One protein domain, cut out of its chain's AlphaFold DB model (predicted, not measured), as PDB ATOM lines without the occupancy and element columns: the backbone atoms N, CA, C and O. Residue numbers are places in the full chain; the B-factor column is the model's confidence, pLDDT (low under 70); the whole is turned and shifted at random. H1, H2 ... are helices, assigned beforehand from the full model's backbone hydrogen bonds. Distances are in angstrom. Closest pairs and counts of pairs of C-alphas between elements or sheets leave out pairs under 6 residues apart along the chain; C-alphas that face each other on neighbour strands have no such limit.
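What this domain is: This is residues 102 to 160 of the 170 residues of an uncharacterized protein of Myotis lucifugus (UniProt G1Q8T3). One long helix, H2, makes the length of this domain, and a helix folds back from each of its ends: the short H1 beside its beginning, and H3 from its far end, slanting past H2 at 46 degrees with little contact. The printed part has 59 residues with three named helices, in the order H1, H2, H3 along the chain, and no named strand; its class is all helix. It is loose, with a radius of gyration of the C-alphas of 14.6 A, and elongated, spanning 42 by 26 by 17 A along its three main axes.

How they stand to each other: The longest helix by residues is H2, residues 111 to 138. H3, residues 144 to 160, only just touches it, with 3 pairs of C-alphas within 8 A. H2 touches H3 with residues 127 to 131 alone, and H3 touches H2 with residues 150 to 154 alone. The closest C-alphas of the two are those of Tyr 131 and Phe 150, 7.5 A apart. H2 and H3 run opposite ways at a steep tilt of 46 degrees, and their centres are 12.1 A apart. H1, residues 102 to 108, is close to H2 but not clearly touching, with 2 pairs of C-alphas within 8 A. Their closest C-alphas are those of Leu 106 and Gln 114, 5.7 A apart. H1 and H2 run opposite ways at a shallow tilt of 24 degrees, with their centres 19.2 A apart. H1 and H3 are apart. In H1 and H3 every O i to N i+4 pair is within hydrogen-bond range; in H2 22 of 24 are.

Where its parts are: H2 has 28 residues, from C-alpha 111 at (31.085, 123.049, -1.522) to C-alpha 138 at (55.618, 95.142, 16.238), a length of 41.2 A. H3 has 17 residues and is 25.1 A long; it ends at C-alpha 160, at (52.298, 124.039, 11.862). H1 has 7 residues and is 10.2 A long; it begins at C-alpha 102, at (27.329, 111.233, 6.039).

The domain as a whole: The two C-alphas farthest apart in the domain are those of Asn 110 and Gly 139, 43.1 A. From the C-alpha of Phe 102 to that of Arg 160 it is 28.7 A. The printed part has no cut. The link from H1 to H2, of 2 residues, and the link from H2 to H3, of 5 residues, are tight. The mean pLDDT of the printed part is 91.8, and one printed residue, Arg 160, is under 70.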
ATOM      1  N   PHE A 102      26.155 110.474   6.471       83.88
ATOM      2  CA  PHE A 102      27.329 111.233   6.039       83.88
ATOM      3  C   PHE A 102      27.063 112.056   4.769       83.88
ATOM      4  O   PHE A 102      27.425 113.233   4.714       83.88
ATOM      5  N   MET A 103      26.391 111.473   3.772       87.31
ATOM      6  CA  MET A 103      26.034 112.156   2.526       87.31
ATOM      7  C   MET A 103      24.987 113.247   2.761       87.31
ATOM      8  O   MET A 103      25.115 114.331   2.191       87.31
ATOM      9  N   ASP A 104      24.025 113.021   3.662       87.62
ATOM     10  CA  ASP A 104      23.072 114.057   4.083       87.62
ATOM     11  C   ASP A 104      23.790 115.254   4.714       87.62
ATOM     12  O   ASP A 104      23.526 116.407   4.366       87.62
ATOM     13  N   THR A 105      24.751 114.985   5.604       87.44
ATOM     14  CA  THR A 105      25.540 116.035   6.260       87.44
ATOM     15  C   THR A 105      26.345 116.821   5.226       87.44
ATOM     16  O   THR A 105      26.306 118.053   5.231       87.44
ATOM     17  N   LEU A 106      27.024 116.134   4.295       89.50
ATOM     18  CA  LEU A 106      27.760 116.776   3.203       89.50
ATOM     19  C   LEU A 106      26.851 117.678   2.365       89.50
ATOM     20  O   LEU A 106      27.224 118.815   2.099       89.50
ATOM     21  N   ASN A 107      25.654 117.218   2.003       86.06
ATOM     22  CA  ASN A 107      24.739 117.966   1.141       86.06
ATOM     23  C   ASN A 107      24.245 119.286   1.773       86.06
ATOM     24  O   ASN A 107      23.930 120.236   1.061       86.06
ATOM     25  N   ILE A 108      24.224 119.376   3.107       89.06
ATOM     26  CA  ILE A 108      23.858 120.599   3.846       89.06
ATOM     27  C   ILE A 108      25.005 121.631   3.851       89.06
ATOM     28  O   ILE A 108      24.764 122.831   3.991       89.06
ATOM     29  N   MET A 109      26.257 121.192   3.701       89.81
ATOM     30  CA  MET A 109      27.440 122.058   3.774       89.81
ATOM     31  C   MET A 109      27.736 122.761   2.442       89.81
ATOM     32  O   MET A 109      27.436 122.243   1.369       89.81
ATOM     33  N   ASN A 110      28.379 123.936   2.481       93.25
ATOM     34  CA  ASN A 110      28.870 124.590   1.260       93.25
ATOM     35  C   ASN A 110      29.958 123.728   0.591       93.25
ATOM     36  O   ASN A 110      30.740 123.077   1.280       93.25
ATOM     37  N   ARG A 111      30.069 123.777  -0.744       92.19
ATOM     38  CA  ARG A 111      31.085 123.049  -1.522       92.19
ATOM     39  C   ARG A 111      32.512 123.176  -0.976       92.19
ATOM     40  O   ARG A 111      33.234 122.185  -0.986       92.19
ATOM     41  N   VAL A 112      32.927 124.356  -0.509       93.31
ATOM     42  CA  VAL A 112      34.272 124.544   0.071       93.31
ATOM     43  C   VAL A 112      34.423 123.737   1.362       93.31
ATOM     44  O   VAL A 112      35.385 122.989   1.505       93.31
ATOM     45  N   GLN A 113      33.433 123.813   2.252       92.31
ATOM     46  CA  GLN A 113      33.421 123.079   3.522       92.31
ATOM     47  C   GLN A 113      33.339 121.564   3.306       92.31
ATOM     48  O   GLN A 113      34.028 120.810   3.984       92.31
ATOM     49  N   GLN A 114      32.536 121.113   2.333       94.56
ATOM     50  CA  GLN A 114      32.475 119.703   1.939       94.56
ATOM     51  C   GLN A 114      33.857 119.190   1.523       94.56
ATOM     52  O   GLN A 114      34.291 118.139   1.986       94.56
ATOM     53  N   MET A 115      34.550 119.934   0.655       91.75
ATOM     54  CA  MET A 115      35.881 119.559   0.177       91.75
ATOM     55  C   MET A 115      36.902 119.525   1.312       91.75
ATOM     56  O   MET A 115      37.653 118.560   1.410       91.75
ATOM     57  N   GLU A 116      36.912 120.541   2.176       91.12
ATOM     58  CA  GLU A 116      37.800 120.593   3.339       91.12
ATOM     59  C   GLU A 116      37.561 119.398   4.264       91.12
ATOM     60  O   GLU A 116      38.498 118.665   4.566       91.12
ATOM     61  N   LEU A 117      36.304 119.114   4.618       91.88
ATOM     62  CA  LEU A 117      35.962 117.983   5.478       91.88
ATOM     63  C   LEU A 117      36.374 116.638   4.867       91.88
ATOM     64  O   LEU A 117      36.936 115.797   5.568       91.88
ATOM     65  N   ILE A 118      36.112 116.421   3.573       93.06
ATOM     66  CA  ILE A 118      36.498 115.186   2.875       93.06
ATOM     67  C   ILE A 118      38.021 115.027   2.873       93.06
ATOM     68  O   ILE A 118      38.526 113.936   3.150       93.06
ATOM     69  N   CYS A 119      38.760 116.097   2.575       91.69
ATOM     70  CA  CYS A 119      40.219 116.084   2.601       91.69
ATOM     71  C   CYS A 119      40.745 115.774   4.007       91.69
ATOM     72  O   CYS A 119      41.534 114.850   4.172       91.69
ATOM     73  N   GLU A 120      40.257 116.476   5.027       91.00
ATOM     74  CA  GLU A 120      40.678 116.274   6.413       91.00
ATOM     75  C   GLU A 120      40.350 114.876   6.939       91.00
ATOM     76  O   GLU A 120      41.152 114.273   7.653       91.00
ATOM     77  N   TYR A 121      39.191 114.337   6.564       93.44
ATOM     78  CA  TYR A 121      38.815 112.969   6.893       93.44
ATOM     79  C   TYR A 121      39.773 111.955   6.257       93.44
ATOM     80  O   TYR A 121      40.201 111.010   6.918       93.44
ATOM     81  N   ASN A 122      40.130 112.147   4.986       94.25
ATOM     82  CA  ASN A 122      41.072 111.269   4.293       94.25
ATOM     83  C   ASN A 122      42.483 111.357   4.887       94.25
ATOM     84  O   ASN A 122      43.136 110.322   5.043       94.25
ATOM     85  N   ASP A 123      42.921 112.554   5.273       93.50
ATOM     86  CA  ASP A 123      44.184 112.767   5.981       93.50
ATOM     87  C   ASP A 123      44.177 112.031   7.325       93.50
ATOM     88  O   ASP A 123      45.082 111.243   7.601       93.50
ATOM     89  N   LEU A 124      43.125 112.215   8.132       94.56
ATOM     90  CA  LEU A 124      42.954 111.514   9.406       94.56
ATOM     91  C   LEU A 124      42.979 109.997   9.210       94.56
ATOM     92  O   LEU A 124      43.688 109.290   9.921       94.56
ATOM     93  N   LYS A 125      42.216 109.490   8.239       95.94
ATOM     94  CA  LYS A 125      42.122 108.059   7.933       95.94
ATOM     95  C   LYS A 125      43.477 107.473   7.553       95.94
ATOM     96  O   LYS A 125      43.809 106.378   8.004       95.94
ATOM     97  N   THR A 126      44.233 108.173   6.710       96.12
ATOM     98  CA  THR A 126      45.538 107.708   6.228       96.12
ATOM     99  C   THR A 126      46.553 107.699   7.365       96.12
ATOM    100  O   THR A 126      47.164 106.671   7.634       96.12
ATOM    101  N   GLU A 127      46.648 108.800   8.105       95.56
ATOM    102  CA  GLU A 127      47.605 108.952   9.204       95.56
ATOM    103  C   GLU A 127      47.301 107.998  10.362       95.56
ATOM    104  O   GLU A 127      48.213 107.385  10.910       95.56
ATOM    105  N   LEU A 128      46.022 107.805  10.699       96.12
ATOM    106  CA  LEU A 128      45.622 106.849  11.731       96.12
ATOM    107  C   LEU A 128      45.939 105.412  11.305       96.12
ATOM    108  O   LEU A 128      46.437 104.625  12.107       96.12
ATOM    109  N   LYS A 129      45.675 105.060  10.042       96.31
ATOM    110  CA  LYS A 129      46.001 103.733   9.509       96.31
ATOM    111  C   LYS A 129      47.504 103.467   9.566       96.31
ATOM    112  O   LYS A 129      47.903 102.386   9.997       96.31
ATOM    113  N   ASP A 130      48.320 104.432   9.155       95.62
ATOM    114  CA  ASP A 130      49.778 104.301   9.164       95.62
ATOM    115  C   ASP A 130      50.336 104.240  10.591       95.62
ATOM    116  O   ASP A 130      51.225 103.435  10.868       95.62
ATOM    117  N   TYR A 131      49.768 105.015  11.522       95.75
ATOM    118  CA  TYR A 131      50.110 104.946  12.942       95.75
ATOM    119  C   TYR A 131      49.821 103.558  13.528       95.75
ATOM    120  O   TYR A 131      50.711 102.931  14.103       95.75
ATOM    121  N   LEU A 132      48.605 103.039  13.323       96.00
ATOM    122  CA  LEU A 132      48.185 101.731  13.840       96.00
ATOM    123  C   LEU A 132      48.941 100.563  13.201       96.00
ATOM    124  O   LEU A 132      49.147  99.536  13.848       96.00
ATOM    125  N   LYS A 133      49.388 100.709  11.949       96.06
ATOM    126  CA  LYS A 133      50.170  99.681  11.255       96.06
ATOM    127  C   LYS A 133      51.450  99.314  12.014       96.06
ATOM    128  O   LYS A 133      51.793  98.140  12.069       96.06
ATOM    129  N   ARG A 134      52.100 100.282  12.666       94.19
ATOM    130  CA  ARG A 134      53.328 100.054  13.448       94.19
ATOM    131  C   ARG A 134      53.122  99.044  14.579       94.19
ATOM    132  O   ARG A 134      53.967  98.188  14.796       94.19
ATOM    133  N   PHE A 135      51.964  99.090  15.234       95.88
ATOM    134  CA  PHE A 135      51.603  98.149  16.299       95.88
ATOM    135  C   PHE A 135      51.352  96.743  15.755       95.88
ATOM    136  O   PHE A 135      51.729  95.756  16.383       95.88
ATOM    137  N   ALA A 136      50.751  96.640  14.565       93.75
ATOM    138  CA  ALA A 136      50.568  95.358  13.891       93.75
ATOM    139  C   ALA A 136      51.913  94.729  13.493       93.75
ATOM    140  O   ALA A 136      52.090  93.524  13.667       93.75
ATOM    141  N   ASP A 137      52.860  95.543  13.016       94.31
ATOM    142  CA  ASP A 137      54.202  95.097  12.627       94.31
ATOM    143  C   ASP A 137      55.050  94.690  13.854       94.31
ATOM    144  O   ASP A 137      55.779  93.700  13.809       94.31
ATOM    145  N   GLU A 138      54.927  95.418  14.968       93.38
ATOM    146  CA  GLU A 138      55.618  95.142  16.238       93.38
ATOM    147  C   GLU A 138      54.932  94.044  17.081       93.38
ATOM    148  O   GLU A 138      55.508  93.550  18.051       93.38
ATOM    149  N   GLY A 139      53.703  93.650  16.727       92.44
ATOM    150  CA  GLY A 139      52.898  92.679  17.475       92.44
ATOM    151  C   GLY A 139      52.389  93.198  18.824       92.44
ATOM    152  O   GLY A 139      52.115  92.409  19.731       92.44
ATOM    153  N   THR A 140      52.282  94.517  18.987       92.94
ATOM    154  CA  THR A 140      51.880  95.173  20.235       92.94
ATOM    155  C   THR A 140      50.386  95.511  20.239       92.94
ATOM    156  O   THR A 140      49.779  95.823  19.216       92.94
ATOM    157  N   VAL A 141      49.752  95.419  21.413       94.94
ATOM    158  CA  VAL A 141      48.332  95.768  21.577       94.94
ATOM    159  C   VAL A 141      48.200  97.272  21.789       94.94
ATOM    160  O   VAL A 141      48.809  97.816  22.709       94.94
ATOM    161  N   VAL A 142      47.360  97.909  20.974       96.12
ATOM    162  CA  VAL A 142      47.049  99.344  21.046       96.12
ATOM    163  C   VAL A 142      46.325  99.669  22.352       96.12
ATOM    164  O   VAL A 142      45.316  99.042  22.691       96.12
ATOM    165  N   LYS A 143      46.818 100.674  23.072       96.19
ATOM    166  CA  LYS A 143      46.234 101.189  24.313       96.19
ATOM    167  C   LYS A 143      45.542 102.529  24.082       96.19
ATOM    168  O   LYS A 143      45.639 103.146  23.023       96.19
ATOM    169  N   ARG A 144      44.822 103.001  25.102       96.19
ATOM    170  CA  ARG A 144      44.143 104.305  25.062       96.19
ATOM    171  C   ARG A 144      45.148 105.444  24.896       96.19
ATOM    172  O   ARG A 144      44.882 106.390  24.162       96.19
ATOM    173  N   GLU A 145      46.270 105.343  25.592       96.56
ATOM    174  CA  GLU A 145      47.316 106.361  25.628       96.56
ATOM    175  C   GLU A 145      47.936 106.561  24.239       96.56
ATOM    176  O   GLU A 145      48.171 107.696  23.842       96.56
ATOM    177  N   ASP A 146      48.082 105.482  23.465       95.00
ATOM    178  CA  ASP A 146      48.608 105.520  22.095       95.00
ATOM    179  C   ASP A 146      47.686 106.332  21.168       95.00
ATOM    180  O   ASP A 146      48.125 107.200  20.414       95.00
ATOM    181  N   ILE A 147      46.371 106.115  21.271       95.00
ATOM    182  CA  ILE A 147      45.381 106.868  20.491       95.00
ATOM    183  C   ILE A 147      45.356 108.343  20.904       95.00
ATOM    184  O   ILE A 147      45.264 109.223  20.048       95.00
ATOM    185  N   GLN A 148      45.459 108.625  22.204       96.25
ATOM    186  CA  GLN A 148      45.520 109.994  22.715       96.25
ATOM    187  C   GLN A 148      46.757 110.727  22.176       96.25
ATOM    188  O   GLN A 148      46.636 111.833  21.646       96.25
ATOM    189  N   GLN A 149      47.921 110.075  22.231       95.44
ATOM    190  CA  GLN A 149      49.169 110.606  21.693       95.44
ATOM    191  C   GLN A 149      49.070 110.866  20.185       95.44
ATOM    192  O   GLN A 149      49.471 111.934  19.722       95.44
ATOM    193  N   PHE A 150      48.478 109.942  19.419       96.06
ATOM    194  CA  PHE A 150      48.247 110.143  17.988       96.06
ATOM    195  C   PHE A 150      47.473 111.437  17.708       96.06
ATOM    196  O   PHE A 150      47.894 112.233  16.870       96.06
ATOM    197  N   PHE A 151      46.360 111.684  18.406       95.31
ATOM    198  CA  PHE A 151      45.562 112.890  18.170       95.31
ATOM    199  C   PHE A 151      46.302 114.178  18.560       95.31
ATOM    200  O   PHE A 151      46.172 115.187  17.861       95.31
ATOM    201  N   GLU A 152      47.106 114.156  19.622       94.56
ATOM    202  CA  GLU A 152      47.945 115.293  20.027       94.56
ATOM    203  C   GLU A 152      49.026 115.613  18.982       94.56
ATOM    204  O   GLU A 152      49.209 116.776  18.593       94.56
ATOM    205  N   GLU A 153      49.701 114.586  18.460       92.50
ATOM    206  CA  GLU A 153      50.697 114.714  17.391       92.50
ATOM    207  C   GLU A 153      50.061 115.183  16.076       92.50
ATOM    208  O   GLU A 153      50.555 116.117  15.428       92.50
ATOM    209  N   PHE A 154      48.925 114.591  15.702       92.00
ATOM    210  CA  PHE A 154      48.184 114.907  14.483       92.00
ATOM    211  C   PHE A 154      47.712 116.371  14.467       92.00
ATOM    212  O   PHE A 154      47.945 117.093  13.491       92.00
ATOM    213  N   GLN A 155      47.137 116.862  15.572       87.81
ATOM    214  CA  GLN A 155      46.729 118.267  15.702       87.81
ATOM    215  C   GLN A 155      47.925 119.224  15.674       87.81
ATOM    216  O   GLN A 155      47.872 120.275  15.026       87.81
ATOM    217  N   SER A 156      49.026 118.853  16.332       87.25
ATOM    218  CA  SER A 156      50.260 119.643  16.341       87.25
ATOM    219  C   SER A 156      50.857 119.789  14.939       87.25
ATOM    220  O   SER A 156      51.332 120.867  14.576       87.25
ATOM    221  N   LYS A 157      50.794 118.732  14.117       83.44
ATOM    222  CA  LYS A 157      51.234 118.756  12.714       83.44
ATOM    223  C   LYS A 157      50.354 119.669  11.857       83.44
ATOM    224  O   LYS A 157      50.885 120.435  11.054       83.44
ATOM    225  N   LYS A 158      49.029 119.639  12.058       78.38
ATOM    226  CA  LYS A 158      48.079 120.506  11.337       78.38
ATOM    227  C   LYS A 158      48.298 121.989  11.657       78.38
ATOM    228  O   LYS A 158      48.386 122.793  10.733       78.38
ATOM    229  N   ARG A 159      48.482 122.350  12.935       70.12
ATOM    230  CA  ARG A 159      48.750 123.745  13.349       70.12
ATOM    231  C   ARG A 159      49.983 124.339  12.666       70.12
ATOM    232  O   ARG A 159      49.914 125.460  12.181       70.12
ATOM    233  N   ARG A 160      51.074 123.572  12.545       66.25
ATOM    234  CA  ARG A 160      52.298 124.039  11.862       66.25
ATOM    235  C   ARG A 160      52.098 124.329  10.372       66.25
ATOM    236  O   ARG A 160      52.790 125.184   9.837       66.25
TER     237      ARG A 160